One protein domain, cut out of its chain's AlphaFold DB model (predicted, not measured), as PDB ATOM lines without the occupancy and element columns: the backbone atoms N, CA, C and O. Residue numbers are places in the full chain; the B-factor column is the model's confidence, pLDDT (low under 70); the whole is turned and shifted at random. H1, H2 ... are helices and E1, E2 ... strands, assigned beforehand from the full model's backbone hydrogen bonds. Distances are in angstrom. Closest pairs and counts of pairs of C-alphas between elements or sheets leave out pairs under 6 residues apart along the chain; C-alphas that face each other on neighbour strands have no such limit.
ATOM      1  N   GLU A   3      80.835  -0.767  91.201       93.12
ATOM      2  CA  GLU A   3      79.537  -1.175  91.739       93.12
ATOM      3  C   GLU A   3      79.027  -2.430  91.029       93.12
ATOM      4  O   GLU A   3      79.047  -2.516  89.799       93.12
ATOM      5  N   ARG A   4      78.531  -3.408  91.791       91.56
ATOM      6  CA  ARG A   4      77.882  -4.601  91.247       91.56
ATOM      7  C   ARG A   4      76.380  -4.347  91.166       91.56
ATOM      8  O   ARG A   4      75.742  -4.073  92.172       91.56
ATOM      9  N   ARG A   5      75.804  -4.478  89.969       90.31
ATOM     10  CA  ARG A   5      74.354  -4.385  89.732       90.31
ATOM     11  C   ARG A   5      73.854  -5.647  89.050       90.31
ATOM     12  O   ARG A   5      73.937  -5.784  87.827       90.31
ATOM     13  N   GLY A   6      73.346  -6.581  89.852       89.25
ATOM     14  CA  GLY A   6      72.899  -7.890  89.380       89.25
ATOM     15  C   GLY A   6      74.027  -8.649  88.674       89.25
ATOM     16  O   GLY A   6      75.048  -8.976  89.282       89.25
ATOM     17  N   GLN A   7      73.845  -8.902  87.376       92.62
ATOM     18  CA  GLN A   7      74.795  -9.614  86.511       92.62
ATOM     19  C   GLN A   7      75.858  -8.711  85.866       92.62
ATOM     20  O   GLN A   7      76.490  -9.104  84.890       92.62
ATOM     21  N   TYR A   8      76.033  -7.485  86.357       95.31
ATOM     22  CA  TYR A   8      77.000  -6.549  85.798       95.31
ATOM     23  C   TYR A   8      77.903  -5.952  86.866       95.31
ATOM     24  O   TYR A   8      77.452  -5.633  87.966       95.31
ATOM     25  N   LEU A   9      79.159  -5.727  86.492       96.06
ATOM     26  CA  LEU A   9      80.063  -4.840  87.211       96.06
ATOM     27  C   LEU A   9      80.156  -3.520  86.449       96.06
ATOM     28  O   LEU A   9      80.568  -3.486  85.286       96.06
ATOM     29  N   LEU A  10      79.746  -2.441  87.102       96.50
ATOM     30  CA  LEU A  10      79.881  -1.080  86.612       96.50
ATOM     31  C   LEU A  10      81.163  -0.479  87.169       96.50
ATOM     32  O   LEU A  10      81.408  -0.507  88.373       96.50
ATOM     33  N   VAL A  11      81.971   0.080  86.278       96.38
ATOM     34  CA  VAL A  11      83.239   0.718  86.619       96.38
ATOM     35  C   VAL A  11      83.225   2.117  86.038       96.38
ATOM     36  O   VAL A  11      83.103   2.287  84.824       96.38
ATOM     37  N   GLY A  12      83.318   3.113  86.915       95.62
ATOM     38  CA  GLY A  12      83.346   4.525  86.555       95.62
ATOM     39  C   GLY A  12      84.502   4.896  85.623       95.62
ATOM     40  O   GLY A  12      85.509   4.193  85.514       95.62
ATOM     41  N   SER A  13      84.370   6.046  84.965       94.94
ATOM     42  CA  SER A  13      85.470   6.641  84.201       94.94
ATOM     43  C   SER A  13      86.685   6.871  85.101       94.94
ATOM     44  O   SER A  13      86.537   7.303  86.239       94.94
ATOM     45  N   HIS A  14      87.880   6.618  84.572       92.62
ATOM     46  CA  HIS A  14      89.166   6.778  85.262       92.62
ATOM     47  C   HIS A  14      89.426   5.890  86.489       92.62
ATOM     48  O   HIS A  14      90.510   5.955  87.059       92.62
ATOM     49  N   GLU A  15      88.511   4.989  86.846       93.88
ATOM     50  CA  GLU A  15      88.674   4.122  88.021       93.88
ATOM     51  C   GLU A  15      89.775   3.079  87.838       93.88
ATOM     52  O   GLU A  15      90.623   2.888  88.706       93.88
ATOM     53  N   TRP A  16      89.781   2.397  86.692       93.81
ATOM     54  CA  TRP A  16      90.751   1.335  86.407       93.81
ATOM     55  C   TRP A  16      91.852   1.748  85.437       93.81
ATOM     56  O   TRP A  16      92.888   1.088  85.377       93.81
ATOM     57  N   ALA A  17      91.650   2.834  84.692       91.06
ATOM     58  CA  ALA A  17      92.627   3.350  83.748       91.06
ATOM     59  C   ALA A  17      92.544   4.875  83.636       91.06
ATOM     60  O   ALA A  17      91.505   5.432  83.297       91.06
ATOM     61  N   TRP A  18      93.672   5.555  83.809       89.00
ATOM     62  CA  TRP A  18      93.750   7.012  83.675       89.00
ATOM     63  C   TRP A  18      94.120   7.464  82.261       89.00
ATOM     64  O   TRP A  18      93.731   8.546  81.826       89.00
ATOM     65  N   SER A  19      94.838   6.626  81.511       87.56
ATOM     66  CA  SER A  19      95.352   6.950  80.179       87.56
ATOM     67  C   SER A  19      95.229   5.774  79.205       87.56
ATOM     68  O   SER A  19      94.860   4.660  79.585       87.56
ATOM     69  N   ARG A  20      95.588   6.004  77.933       84.88
ATOM     70  CA  ARG A  20      95.689   4.937  76.920       84.88
ATOM     71  C   ARG A  20      96.693   3.849  77.321       84.88
ATOM     72  O   ARG A  20      96.474   2.702  76.974       84.88
ATOM     73  N   ARG A  21      97.753   4.198  78.060       84.50
ATOM     74  CA  ARG A  21      98.798   3.252  78.498       84.50
ATOM     75  C   ARG A  21      98.338   2.326  79.619       84.50
ATOM     76  O   ARG A  21      98.898   1.259  79.787       84.50
ATOM     77  N   THR A  22      97.340   2.755  80.387       85.88
ATOM     78  CA  THR A  22      96.774   1.975  81.496       85.88
ATOM     79  C   THR A  22      95.443   1.315  81.121       85.88
ATOM     80  O   THR A  22      94.762   0.781  81.990       85.88
ATOM     81  N   SER A  23      95.030   1.434  79.853       91.12
ATOM     82  CA  SER A  23      93.829   0.809  79.287       91.12
ATOM     83  C   SER A  23      94.224  -0.431  78.482       91.12
ATOM     84  O   SER A  23      95.345  -0.495  77.984       91.12
ATOM     85  N   GLY A  24      93.292  -1.362  78.287       92.50
ATOM     86  CA  GLY A  24      93.521  -2.578  77.498       92.50
ATOM     87  C   GLY A  24      94.106  -3.746  78.295       92.50
ATOM     88  O   GLY A  24      94.385  -4.791  77.719       92.50
ATOM     89  N   PHE A  25      94.280  -3.603  79.612       92.19
ATOM     90  CA  PHE A  25      94.695  -4.728  80.449       92.19
ATOM     91  C   PHE A  25      93.525  -5.682  80.666       92.19
ATOM     92  O   PHE A  25      92.393  -5.216  80.828       92.19
ATOM     93  N   PRO A  26      93.756  -7.001  80.675       93.06
ATOM     94  CA  PRO A  26      92.675  -7.963  80.762       93.06
ATOM     95  C   PRO A  26      91.963  -7.912  82.120       93.06
ATOM     96  O   PRO A  26      92.555  -7.679  83.177       93.06
ATOM     97  N   VAL A  27      90.653  -8.144  82.062       95.19
ATOM     98  CA  VAL A  27      89.760  -8.270  83.213       95.19
ATOM     99  C   VAL A  27      89.104  -9.640  83.147       95.19
ATOM    100  O   VAL A  27      88.554 -10.034  82.114       95.19
ATOM    101  N   TYR A  28      89.132 -10.349  84.265       94.81
ATOM    102  CA  TYR A  28      88.665 -11.717  84.401       94.81
ATOM    103  C   TYR A  28      87.620 -11.827  85.516       94.81
ATOM    104  O   TYR A  28      87.711 -11.131  86.523       94.81
ATOM    105  N   ALA A  29      86.650 -12.719  85.359       93.94
ATOM    106  CA  ALA A  29      85.758 -13.174  86.418       93.94
ATOM    107  C   ALA A  29      86.235 -14.529  86.945       93.94
ATOM    108  O   ALA A  29      86.536 -15.414  86.147       93.94
ATOM    109  N   LEU A  30      86.248 -14.696  88.267       92.12
ATOM    110  CA  LEU A  30      86.371 -15.992  88.925       92.12
ATOM    111  C   LEU A  30      84.961 -16.536  89.170       92.12
ATOM    112  O   LEU A  30      84.176 -15.933  89.906       92.12
ATOM    113  N   VAL A  31      84.641 -17.656  88.535       91.81
ATOM    114  CA  VAL A  31      83.298 -18.239  88.482       91.81
ATOM    115  C   VAL A  31      83.282 -19.568  89.217       91.81
ATOM    116  O   VAL A  31      84.108 -20.426  88.922       91.81
ATOM    117  N   ASN A  32      82.338 -19.766  90.136       88.44
ATOM    118  CA  ASN A  32      82.104 -21.074  90.747       88.44
ATOM    119  C   ASN A  32      81.244 -21.940  89.811       88.44
ATOM    120  O   ASN A  32      80.074 -21.639  89.574       88.44
ATOM    121  N   VAL A  33      81.819 -23.020  89.284       88.38
ATOM    122  CA  VAL A  33      81.157 -23.948  88.346       88.38
ATOM    123  C   VAL A  33      80.713 -25.257  89.019       88.38
ATOM    124  O   VAL A  33      80.386 -26.231  88.347       88.38
ATOM    125  N   GLY A  34      80.674 -25.300  90.354       78.00
ATOM    126  CA  GLY A  34      80.231 -26.447  91.152       78.00
ATOM    127  C   GLY A  34      81.326 -27.484  91.406       78.00
ATOM    128  O   GLY A  34      81.534 -27.875  92.548       78.00
ATOM    129  N   SER A  35      82.072 -27.891  90.374       77.94
ATOM    130  CA  SER A  35      83.253 -28.768  90.506       77.94
ATOM    131  C   SER A  35      84.530 -28.019  90.914       77.94
ATOM    132  O   SER A  35      85.579 -28.631  91.117       77.94
ATOM    133  N   GLY A  36      84.461 -26.691  91.012       79.94
ATOM    134  CA  GLY A  36      85.591 -25.827  91.310       79.94
ATOM    135  C   GLY A  36      85.358 -24.410  90.804       79.94
ATOM    136  O   GLY A  36      84.218 -23.972  90.638       79.94
ATOM    137  N   PHE A  37      86.455 -23.700  90.548       82.56
ATOM    138  CA  PHE A  37      86.422 -22.319  90.083       82.56
ATOM    139  C   PHE A  37      87.168 -22.152  88.765       82.56
ATOM    140  O   PHE A  37      88.243 -22.718  88.574       82.56
ATOM    141  N   GLU A  38      86.634 -21.321  87.883       87.81
ATOM    142  CA  GLU A  38      87.232 -21.027  86.584       87.81
ATOM    143  C   GLU A  38      87.424 -19.528  86.397       87.81
ATOM    144  O   GLU A  38      86.571 -18.725  86.777       87.81
ATOM    145  N   MET A  39      88.546 -19.151  85.782       88.06
ATOM    146  CA  MET A  39      88.793 -17.776  85.362       88.06
ATOM    147  C   MET A  39      88.311 -17.580  83.929       88.06
ATOM    148  O   MET A  39      88.739 -18.286  83.020       88.06
ATOM    149  N   GLN A  40      87.454 -16.586  83.716       92.31
ATOM    150  CA  GLN A  40      86.904 -16.251  82.404       92.31
ATOM    151  C   GLN A  40      87.213 -14.793  82.069       92.31
ATOM    152  O   GLN A  40      86.893 -13.904  82.856       92.31
ATOM    153  N   LYS A  41      87.825 -14.510  80.911       94.44
ATOM    154  CA  LYS A  41      88.059 -13.121  80.474       94.44
ATOM    155  C   LYS A  41      86.709 -12.468  80.161       94.44
ATOM    156  O   LYS A  41      85.990 -12.931  79.283       94.44
ATOM    157  N   ILE A  42      86.389 -11.381  80.859       96.44
ATOM    158  CA  ILE A  42      85.124 -10.634  80.711       96.44
ATOM    159  C   ILE A  42      85.307  -9.281  80.018       96.44
ATOM    160  O   ILE A  42      84.331  -8.592  79.725       96.44
ATOM    161  N   GLY A  43      86.552  -8.878  79.763       96.19
ATOM    162  CA  GLY A  43      86.856  -7.666  79.017       96.19
ATOM    163  C   GLY A  43      88.256  -7.145  79.290       96.19
ATOM    164  O   GLY A  43      89.168  -7.902  79.624       96.19
ATOM    165  N   GLU A  44      88.405  -5.835  79.125       97.06
ATOM    166  CA  GLU A  44      89.655  -5.107  79.322       97.06
ATOM    167  C   GLU A  44      89.403  -3.780  80.047       97.06
ATOM    168  O   GLU A  44      88.286  -3.248  80.024       97.06
ATOM    169  N   THR A  45      90.423  -3.237  80.708       95.62
ATOM    170  CA  THR A  45      90.348  -1.947  81.399       95.62
ATOM    171  C   THR A  45      90.140  -0.801  80.410       95.62
ATOM    172  O   THR A  45      90.647  -0.805  79.287       95.62
ATOM    173  N   SER A  46      89.408   0.230  80.831       95.06
ATOM    174  CA  SER A  46      89.127   1.406  80.005       95.06
ATOM    175  C   SER A  46      89.114   2.668  80.848       95.06
ATOM    176  O   SER A  46      88.754   2.648  82.024       95.06
ATOM    177  N   LYS A  47      89.486   3.787  80.222       94.00
ATOM    178  CA  LYS A  47      89.365   5.119  80.827       94.00
ATOM    179  C   LYS A  47      87.924   5.626  80.892       94.00
ATOM    180  O   LYS A  47      87.638   6.560  81.632       94.00
ATOM    181  N   LYS A  48      87.039   5.068  80.064       94.69
ATOM    182  CA  LYS A  48      85.616   5.416  80.026       94.69
ATOM    183  C   LYS A  48      84.845   4.519  80.991       94.69
ATOM    184  O   LYS A  48      85.333   3.450  81.339       94.69
ATOM    185  N   LEU A  49      83.629   4.934  81.342       95.75
ATOM    186  CA  LEU A  49      82.650   4.075  82.003       95.75
ATOM    187  C   LEU A  49      82.559   2.721  81.284       95.75
ATOM    188  O   LEU A  49      82.347   2.679  80.069       95.75
ATOM    189  N   MET A  50      82.684   1.637  82.044       97.12
ATOM    190  CA  MET A  50      82.549   0.275  81.544       97.12
ATOM    191  C   MET A  50      81.465  -0.481  82.293       97.12
ATOM    192  O   MET A  50      81.249  -0.300  83.492       97.12
ATOM    193  N   LYS A  51      80.810  -1.369  81.551       97.12
ATOM    194  CA  LYS A  51      79.850  -2.339  82.056       97.12
ATOM    195  C   LYS A  51      80.331  -3.720  81.636       97.12
ATOM    196  O   LYS A  51      80.258  -4.058  80.458       97.12
ATOM    197  N   TYR A  52      80.824  -4.497  82.591       97.25
ATOM    198  CA  TYR A  52      81.269  -5.868  82.359       97.25
ATOM    199  C   TYR A  52      80.132  -6.831  82.675       97.25
ATOM    200  O   TYR A  52      79.516  -6.730  83.736       97.25
ATOM    201  N   SER A  53      79.844  -7.754  81.758       97.38
ATOM    202  CA  SER A  53      78.911  -8.848  82.029       97.38
ATOM    203  C   SER A  53      79.586  -9.854  82.950       97.38
ATOM    204  O   SER A  53      80.679 -10.326  82.650       97.38
ATOM    205  N   LEU A  54      78.936 -10.177  84.064       95.81
ATOM    206  CA  LEU A  54      79.404 -11.176  85.012       95.81
ATOM    207  C   LEU A  54      78.726 -12.511  84.699       95.81
ATOM    208  O   LEU A  54      77.492 -12.577  84.723       95.81
ATOM    209  N   PRO A  55      79.494 -13.578  84.425       95.38
ATOM    210  CA  PRO A  55      78.951 -14.926  84.370       95.38
ATOM    211  C   PRO A  55      78.187 -15.281  85.653       95.38
ATOM    212  O   PRO A  55      78.458 -14.755  86.744       95.38
ATOM    213  N   LYS A  56      77.223 -16.198  85.538       91.62
ATOM    214  CA  LYS A  56      76.482 -16.701  86.700       91.62
ATOM    215  C   LYS A  56      77.465 -17.294  87.711       91.62
ATOM    216  O   LYS A  56      78.411 -17.952  87.306       91.62
ATOM    217  N   TYR A  57      77.225 -17.065  89.003       90.88
ATOM    218  CA  TYR A  57      78.088 -17.536  90.099       90.88
ATOM    219  C   TYR A  57      79.505 -16.935  90.113       90.88
ATOM    220  O   TYR A  57      80.437 -17.533  90.645       90.88
ATOM    221  N   THR A  58      79.680 -15.733  89.552       92.88
ATOM    222  CA  THR A  58      80.921 -14.970  89.743       92.88
ATOM    223  C   THR A  58      81.092 -14.577  91.213       92.88
ATOM    224  O   THR A  58      80.247 -13.854  91.761       92.88
ATOM    225  N   VAL A  59      82.210 -15.000  91.807       90.94
ATOM    226  CA  VAL A  59      82.603 -14.697  93.196       90.94
ATOM    227  C   VAL A  59      83.606 -13.551  93.287       90.94
ATOM    228  O   VAL A  59      83.597 -12.791  94.252       90.94
ATOM    229  N   ALA A  60      84.432 -13.363  92.254       92.25
ATOM    230  CA  ALA A  60      85.398 -12.276  92.221       92.25
ATOM    231  C   ALA A  60      85.666 -11.774  90.800       92.25
ATOM    232  O   ALA A  60      85.445 -12.483  89.819       92.25
ATOM    233  N   VAL A  61      86.180 -10.551  90.695       94.81
ATOM    234  CA  VAL A  61      86.748 -10.001  89.459       94.81
ATOM    235  C   VAL A  61      88.212  -9.670  89.680       94.81
ATOM    236  O   VAL A  61      88.579  -9.100  90.701       94.81
ATOM    237  N   VAL A  62      89.051 -10.015  88.714       93.12
ATOM    238  CA  VAL A  62      90.486  -9.750  88.735       93.12
ATOM    239  C   VAL A  62      90.821  -8.864  87.550       93.12
ATOM    240  O   VAL A  62      90.475  -9.194  86.418       93.12
ATOM    241  N   ARG A  63      91.513  -7.753  87.789       92.50
ATOM    242  CA  ARG A  63      92.122  -6.964  86.710       92.50
ATOM    243  C   ARG A  63      93.629  -6.954  86.858       92.50
ATOM    244  O   ARG A  63      94.153  -6.818  87.966       92.50
ATOM    245  N   GLU A  64      94.304  -7.042  85.728       88.69
ATOM    246  CA  GLU A  64      95.744  -6.856  85.656       88.69
ATOM    247  C   GLU A  64      96.093  -5.365  85.540       88.69
ATOM    248  O   GLU A  64      95.343  -4.551  84.989       88.69
ATOM    249  N   TYR A  65      97.254  -5.004  86.068       85.88
ATOM    250  CA  TYR A  65      97.901  -3.724  85.854       85.88
ATOM    251  C   TYR A  65      99.405  -3.934  85.720       85.88
ATOM    252  O   TYR A  65     100.047  -4.468  86.624       85.88
ATOM    253  N   VAL A  66      99.978  -3.441  84.626       83.12
ATOM    254  CA  VAL A  66     101.427  -3.452  84.412       83.12
ATOM    255  C   VAL A  66     101.955  -2.033  84.573       83.12
ATOM    256  O   VAL A  66     101.513  -1.103  83.895       83.12
ATOM    257  N   SER A  67     102.885  -1.846  85.509       78.88
ATOM    258  CA  SER A  67     103.528  -0.549  85.732       78.88
ATOM    259  C   SER A  67     104.518  -0.207  84.612       78.88
ATOM    260  O   SER A  67     104.983  -1.080  83.886       78.88
ATOM    261  N   ASN A  68     104.925   1.063  84.519       74.06
ATOM    262  CA  ASN A  68     105.948   1.490  83.551       74.06
ATOM    263  C   ASN A  68     107.303   0.783  83.743       74.06
ATOM    264  O   ASN A  68     108.094   0.737  82.809       74.06
ATOM    265  N   LEU A  69     107.570   0.264  84.944       76.56
ATOM    266  CA  LEU A  69     108.782  -0.490  85.267       76.56
ATOM    267  C   LEU A  69     108.656  -1.984  84.926       76.56
ATOM    268  O   LEU A  69     109.557  -2.750  85.239       76.56
ATOM    269  N   GLY A  70     107.538  -2.416  84.336       72.62
ATOM    270  CA  GLY A  70     107.267  -3.817  84.008       72.62
ATOM    271  C   GLY A  70     106.630  -4.623  85.141       72.62
ATOM    272  O   GLY A  70     106.076  -5.679  84.869       72.62
ATOM    273  N   ASN A  71     106.622  -4.111  86.380       77.25
ATOM    274  CA  ASN A  71     106.037  -4.830  87.518       77.25
ATOM    275  C   ASN A  71     104.537  -5.060  87.322       77.25
ATOM    276  O   ASN A  71     103.799  -4.088  87.088       77.25
ATOM    277  N   ARG A  72     104.095  -6.308  87.491       80.56
ATOM    278  CA  ARG A  72     102.686  -6.688  87.405       80.56
ATOM    279  C   ARG A  72     102.007  -6.599  88.769       80.56
ATOM    280  O   ARG A  72     102.568  -6.919  89.819       80.56
ATOM    281  N   ARG A  73     100.762  -6.135  88.753       85.69
ATOM    282  CA  ARG A  73      99.856  -6.111  89.901       85.69
ATOM    283  C   ARG A  73      98.505  -6.655  89.480       85.69
ATOM    284  O   ARG A  73      98.016  -6.339  88.398       85.69
ATOM    285  N   TYR A  74      97.880  -7.405  90.372       88.12
ATOM    286  CA  TYR A  74      96.531  -7.915  90.207       88.12
ATOM    287  C   TYR A  74      95.647  -7.315  91.286       88.12
ATOM    288  O   TYR A  74      95.913  -7.449  92.479       88.12
ATOM    289  N   TYR A  75      94.593  -6.636  90.857       90.38
ATOM    290  CA  TYR A  75      93.564  -6.123  91.750       90.38
ATOM    291  C   TYR A  75      92.416  -7.125  91.758       90.38
ATOM    292  O   TYR A  75      91.881  -7.450  90.695       90.38
ATOM    293  N   VAL A  76      92.060  -7.615  92.941       90.88
ATOM    294  CA  VAL A  76      91.043  -8.647  93.154       90.88
ATOM    295  C   VAL A  76      89.861  -8.033  93.895       90.88
ATOM    296  O   VAL A  76      90.009  -7.507  94.995       90.88
ATOM    297  N   TYR A  77      88.685  -8.119  93.290       92.31
ATOM    298  CA  TYR A  77      87.416  -7.611  93.797       92.31
ATOM    299  C   TYR A  77      86.548  -8.794  94.220       92.31
ATOM    300  O   TYR A  77      85.938  -9.424  93.359       92.31
ATOM    301  N   ILE A  78      86.507  -9.114  95.513       90.19
ATOM    302  CA  ILE A  78      85.683 -10.207  96.052       90.19
ATOM    303  C   ILE A  78      84.283  -9.677  96.353       90.19
ATOM    304  O   ILE A  78      84.134  -8.623  96.976       90.19
ATOM    305  N   PHE A  79      83.263 -10.417  95.923       87.81
ATOM    306  CA  PHE A  79      81.863 -10.108  96.176       87.81
ATOM    307  C   PHE A  79      81.352 -10.943  97.351       87.81
ATOM    308  O   PHE A  79      81.090 -12.130  97.186       87.81
ATOM    309  N   LYS A  80      81.184 -10.327  98.525       80.31
ATOM    310  CA  LYS A  80      80.673 -11.000  99.728       80.31
ATOM    311  C   LYS A  80      79.574 -10.153 100.358       80.31
ATOM    312  O   LYS A  80      79.808  -8.980 100.627       80.31
ATOM    313  N   ASP A  81      78.398 -10.744 100.564       78.94
ATOM    314  CA  ASP A  81      77.240 -10.095 101.201       78.94
ATOM    315  C   ASP A  81      76.866  -8.742 100.558       78.94
ATOM    316  O   ASP A  81      76.701  -7.737 101.242       78.94
ATOM    317  N   ASP A  82      76.816  -8.695  99.219       72.12
ATOM    318  CA  ASP A  82      76.599  -7.484  98.399       72.12
ATOM    319  C   ASP A  82      77.664  -6.375  98.538       72.12
ATOM    320  O   ASP A  82      77.569  -5.324  97.898       72.12
ATOM    321  N   ILE A  83      78.736  -6.622  99.292       82.44
ATOM    322  CA  ILE A  83      79.878  -5.720  99.443       82.44
ATOM    323  C   ILE A  83      81.002  -6.152  98.498       82.44
ATOM    324  O   ILE A  83      81.331  -7.334  98.365       82.44
ATOM    325  N   ILE A  84      81.634  -5.168  97.856       88.19
ATOM    326  CA  ILE A  84      82.860  -5.368  97.079       88.19
ATOM    327  C   ILE A  84      84.055  -5.080  97.985       88.19
ATOM    328  O   ILE A  84      84.229  -3.948  98.438       88.19
ATOM    329  N   LYS A  85      84.898  -6.085  98.225       86.81
ATOM    330  CA  LYS A  85      86.195  -5.905  98.890       86.81
ATOM    331  C   LYS A  85      87.312  -5.921  97.856       86.81
ATOM    332  O   LYS A  85      87.414  -6.867  97.079       86.81
ATOM    333  N   GLU A  86      88.138  -4.880  97.855       88.50
ATOM    334  CA  GLU A  86      89.314  -4.774  96.990       88.50
ATOM    335  C   GLU A  86      90.568  -5.260  97.723       88.50
ATOM    336  O   GLU A  86      90.833  -4.871  98.862       88.50
ATOM    337  N   TYR A  87      91.355  -6.078  97.033       85.19
ATOM    338  CA  TYR A  87      92.676  -6.524  97.449       85.19
ATOM    339  C   TYR A  87      93.677  -6.300  96.320       85.19
ATOM    340  O   TYR A  87      93.321  -6.354  95.141       85.19
ATOM    341  N   ILE A  88      94.938  -6.073  96.679       84.50
ATOM    342  CA  ILE A  88      96.018  -5.827  95.722       84.50
ATOM    343  C   ILE A  88      97.096  -6.880  95.940       84.50
ATOM    344  O   ILE A  88      97.622  -7.023  97.041       84.50
ATOM    345  N   LEU A  89      97.427  -7.601  94.875       79.75
ATOM    346  CA  LEU A  89      98.491  -8.592  94.842       79.75
ATOM    347  C   LEU A  89      99.584  -8.084  93.902       79.75
ATOM    348  O   LEU A  89      99.367  -7.945  92.698       79.75
ATOM    349  N   SER A  90     100.747  -7.761  94.461       73.50
ATOM    350  CA  SER A  90     101.918  -7.299  93.713       73.50
ATOM    351  C   SER A  90     102.940  -8.423  93.586       73.50
ATOM    352  O   SER A  90     103.211  -9.108  94.570       73.50
ATOM    353  N   GLU A  91     103.541  -8.547  92.404       62.44
ATOM    354  CA  GLU A  91     104.656  -9.461  92.121       62.44
ATOM    355  C   GLU A  91     105.793  -9.245  93.143       62.44
ATOM    356  O   GLU A  91     106.071 -10.102  93.967       62.44
ATOM    357  N   VAL A  92     106.309  -8.022  93.271       54.16
ATOM    358  CA  VAL A  92     107.493  -7.728  94.107       54.16
ATOM    359  C   VAL A  92     107.314  -7.972  95.624       54.16
ATOM    360  O   VAL A  92     108.301  -8.214  96.310       54.16
ATOM    361  N   GLU A  93     106.093  -7.910  96.169       48.16
ATOM    362  CA  GLU A  93     105.861  -8.006  97.629       48.16
ATOM    363  C   GLU A  93     105.347  -9.370  98.099       48.16
ATOM    364  O   GLU A  93     105.504  -9.697  99.271       48.16
ATOM    365  N   ASN A  94     104.749 -10.171  97.214       48.88
ATOM    366  CA  ASN A  94     104.211 -11.478  97.594       48.88
ATOM    367  C   ASN A  94     104.769 -12.637  96.756       48.88
ATOM    368  O   ASN A  94     104.607 -13.778  97.183       48.88
ATOM    369  N   PHE A  95     105.421 -12.388  95.607       51.69
ATOM    370  CA  PHE A  95     105.874 -13.461  94.717       51.69
ATOM    371  C   PHE A  95     107.043 -13.101  93.785       51.69
ATOM    372  O   PHE A  95     106.903 -12.342  92.832       51.69
ATOM    373  N   THR A  96     108.178 -13.773  93.939       46.16
ATOM    374  CA  THR A  96     109.186 -13.845  92.875       46.16
ATOM    375  C   THR A  96     108.740 -14.875  91.836       46.16
ATOM    376  O   THR A  96     108.732 -16.070  92.127       46.16
ATOM    377  N   PHE A  97     108.376 -14.437  90.630       48.62
ATOM    378  CA  PHE A  97     108.134 -15.335  89.499       48.62
ATOM    379  C   PHE A  97     109.046 -14.970  88.310       48.62
ATOM    380  O   PHE A  97     109.447 -13.817  88.149       48.62
ATOM    381  N   GLU A  98     109.482 -15.993  87.565       41.38
ATOM    382  CA  GLU A  98     110.384 -15.878  86.412       41.38
ATOM    383  C   GLU A  98     109.596 -15.808  85.093       41.38
ATOM    384  O   GLU A  98     108.764 -16.672  84.799       41.38
ATOM    385  N   ALA A  99     109.929 -14.813  84.266       36.84
ATOM    386  CA  ALA A  99     109.161 -14.397  83.098       36.84
ATOM    387  C   ALA A  99     108.817 -15.519  82.093       36.84
ATOM    388  O   ALA A  99     109.698 -16.147  81.505       36.84
ATOM    389  N   GLY A 100     107.520 -15.637  81.774       38.44
ATOM    390  CA  GLY A 100     107.011 -16.332  80.581       38.44
ATOM    391  C   GLY A 100     106.173 -17.583  80.875       38.44
ATOM    392  O   GLY A 100     106.697 -18.678  81.042       38.44
ATOM    393  N   GLY A 101     104.840 -17.429  80.868       46.56
ATOM    394  CA  GLY A 101     103.859 -18.503  81.129       46.56
ATOM    395  C   GLY A 101     103.080 -18.356  82.446       46.56
ATOM    396  O   GLY A 101     102.427 -19.295  82.897       46.56
ATOM    397  N   GLU A 102     103.166 -17.189  83.083       59.81
ATOM    398  CA  GLU A 102     102.817 -16.991  84.493       59.81
ATOM    399  C   GLU A 102     101.352 -16.646  84.749       59.81
ATOM    400  O   GLU A 102     100.868 -16.908  85.846       59.81
ATOM    401  N   ASP A 103     100.619 -16.130  83.759       60.09
ATOM    402  CA  ASP A 103      99.238 -15.678  83.961       60.09
ATOM    403  C   ASP A 103      98.362 -16.823  84.496       60.09
ATOM    404  O   ASP A 103      97.655 -16.652  85.480       60.09
ATOM    405  N   GLN A 104      98.474 -18.038  83.943       64.69
ATOM    406  CA  GLN A 104      97.723 -19.197  84.448       64.69
ATOM    407  C   GLN A 104      98.126 -19.601  85.872       64.69
ATOM    408  O   GLN A 104      97.257 -19.963  86.667       64.69
ATOM    409  N   LYS A 105      99.414 -19.522  86.227       65.00
ATOM    410  CA  LYS A 105      99.899 -19.843  87.580       65.00
ATOM    411  C   LYS A 105      99.431 -18.804  88.598       65.00
ATOM    412  O   LYS A 105      98.926 -19.178  89.652       65.00
ATOM    413  N   ILE A 106      99.533 -17.520  88.261       68.25
ATOM    414  CA  ILE A 106      99.099 -16.414  89.119       68.25
ATOM    415  C   ILE A 106      97.583 -16.454  89.294       68.25
ATOM    416  O   ILE A 106      97.091 -16.362  90.413       68.25
ATOM    417  N   LEU A 107      96.831 -16.671  88.217       68.75
ATOM    418  CA  LEU A 107      95.382 -16.825  88.288       68.75
ATOM    419  C   LEU A 107      94.965 -18.054  89.110       68.75
ATOM    420  O   LEU A 107      93.987 -17.979  89.855       68.75
ATOM    421  N   SER A 108      95.721 -19.155  89.036       73.00
ATOM    422  CA  SER A 108      95.497 -20.331  89.890       73.00
ATOM    423  C   SER A 108      95.772 -20.017  91.360       73.00
ATOM    424  O   SER A 108      94.967 -20.362  92.217       73.00
ATOM    425  N   PHE A 109      96.853 -19.294  91.662       73.94
ATOM    426  CA  PHE A 109      97.118 -18.821  93.020       73.94
ATOM    427  C   PHE A 109      96.004 -17.896  93.526       73.94
ATOM    428  O   PHE A 109      95.511 -18.085  94.633       73.94
ATOM    429  N   ILE A 110      95.583 -16.912  92.725       74.50
ATOM    430  CA  ILE A 110      94.517 -15.973  93.099       74.50
ATOM    431  C   ILE A 110      93.232 -16.737  93.406       74.50
ATOM    432  O   ILE A 110      92.562 -16.419  94.383       74.50
ATOM    433  N   ARG A 111      92.913 -17.768  92.618       74.94
ATOM    434  CA  ARG A 111      91.797 -18.676  92.895       74.94
ATOM    435  C   ARG A 111      91.922 -19.314  94.283       74.94
ATOM    436  O   ARG A 111      90.996 -19.181  95.077       74.94
ATOM    437  N   GLU A 112      93.044 -19.963  94.592       78.19
ATOM    438  CA  GLU A 112      93.264 -20.602  95.902       78.19
ATOM    439  C   GLU A 112      93.251 -19.585  97.056       78.19
ATOM    440  O   GLU A 112      92.696 -19.824  98.129       78.19
ATOM    441  N   TRP A 113      93.809 -18.398  96.828       80.25
ATOM    442  CA  TRP A 113      93.821 -17.329  97.813       80.25
ATOM    443  C   TRP A 113      92.415 -16.784  98.088       80.25
ATOM    444  O   TRP A 113      92.056 -16.621  99.253       80.25
ATOM    445  N   VAL A 114      91.596 -16.551  97.055       75.38
ATOM    446  CA  VAL A 114      90.190 -16.133  97.220       75.38
ATOM    447  C   VAL A 114      89.418 -17.188  98.009       75.38
ATOM    448  O   VAL A 114      88.703 -16.828  98.942       75.38
ATOM    449  N   LEU A 115      89.630 -18.475  97.718       72.00
ATOM    450  CA  LEU A 115      89.022 -19.576  98.470       72.00
ATOM    451  C   LEU A 115      89.347 -19.509  99.965       72.00
ATOM    452  O   LEU A 115      88.447 -19.625 100.791       72.00
ATOM    453  N   SER A 116      90.604 -19.226 100.323       76.06
ATOM    454  CA  SER A 116      91.012 -19.070 101.729       76.06
ATOM    455  C   SER A 116      90.348 -17.892 102.461       76.06
ATOM    456  O   SER A 116      90.436 -17.805 103.682       76.06
ATOM    457  N   LYS A 117      89.731 -16.952 101.731       69.56
ATOM    458  CA  LYS A 117      89.021 -15.784 102.282       69.56
ATOM    459  C   LYS A 117      87.502 -15.964 102.328       69.56
ATOM    460  O   LYS A 117      86.823 -15.148 102.960       69.56
ATOM    461  N   GLU A 118      86.969 -16.970 101.635       60.59
ATOM    462  CA  GLU A 118      85.542 -17.300 101.662       60.59
ATOM    463  C   GLU A 118      85.166 -18.247 102.813       60.59
ATOM    464  O   GLU A 118      84.031 -18.148 103.285       60.59
ATOM    465  N   VAL A 119      86.106 -19.080 103.288       51.16
ATOM    466  CA  VAL A 119      86.002 -19.876 104.536       51.16
ATOM    467  C   VAL A 119      86.069 -18.968 105.763       51.16
ATOM    468  O   VAL A 119      85.267 -19.193 106.696       51.16
TER     469      VAL A 119
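This is residues 3 to 119 of the 119 residues of an uncharacterized protein of Fervidobacterium pennivorans (UniProt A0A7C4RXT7). A strongly twisted sheet of five strands, E4 E3 E6 E7 E8, makes the core; the long helix H2 packs over one of its faces, and a small sheet of three strands, E1 E2 E5, covers part of the other face. The short helix H1 follows E8 at one end of the large sheet, and H2 runs back across that sheet to residue 118, one residue before the chain's last, Val 119. The printed part has 117 residues with eight named strands and then two named helices, in the order E1 E2 E3 E4 E5 E6 E7 E8 H1 H2, and its class is mixed, helices and strands. Both sheets are antiparallel throughout, the large one in the order E4 - E3 - E6 - E7 - E8, the small one in the order E1 - E2 - E5. The whole is compact and rounded, with a radius of gyration of the C-alphas of 13.9 A and spans of 36 by 31 by 20 A.

Find C-alpha 3 at (79.537, -1.175, 91.739), where E1, residues 3 to 5, begins; E2 follows at residues 8 to 11. Residues 12 to 25 hold no named element, and then E3 runs over residues 26 to 32, 19.6 A long, and E4 over residues 37 to 44, 20.6 A. Next comes E5, residues 50 to 53. Look for C-alpha 58 at (80.921, -14.970, 89.743), from which E6 runs 24.1 A to residue 66. E7, residues 72 to 80, is 25.6 A long, and E8, residues 83 to 90, is 22.8 A. H1 takes residues 91 to 94, and H2, residues 102 to 118, runs 24.4 A to C-alpha 118 at (85.542, -17.300, 101.662).

Begin with the large sheet, whose edge strands are E4 and E8. E3 and E4 form a hairpin, with N 29 and O 40 at 2.8 A. E3 and E6 are antiparallel neighbours at 157 degrees, with N 28 and O 62 at 2.8 A. E6, E7 and E8 form a meander, each strand the antiparallel neighbour of the one before; look at N 65 and O 73, 2.8 A, and at N 76 and O 87, 2.8 A. H2 is on this sheet, making two layers, a helix on one face of a sheet; the closest C-alphas of H2 and E4 are those of Arg 111 and Phe 37, 7.1 A apart. H1 only grazes the sheet with its residues 91 to 93, and it is apart from H2. The small sheet and the large one form a sandwich, two sheets face to face, with the facing parts 9.8 A centre to centre and their strands at 40 degrees. In the small sheet, E1 and E2 are a hairpin with N 5 and O 8 at 2.8 A, and E2 and E5 have N 11 and O 50 at 2.9 A. The closest C-alphas of E4 and E5 are those of Ile 42 and Tyr 52, 6.3 A apart. In H2 every O i to N i+4 pair is within hydrogen-bond range; H1 is too short for such a pair, and its one O i to N i+3 pair is not within range.

The two C-alphas farthest apart are those of Ser 19 and Ser 35, at 39.1 A. The printed part runs from residue 3 to residue 119, the chain's last, and has no cut. The link from E2 to E3, 14 residues, is long; that from H1 to H2, 7 residues, is short. The mean pLDDT of the printed part is 82.3, and you will find low values, under 70, at residues 91 to 107 and 117 to 119.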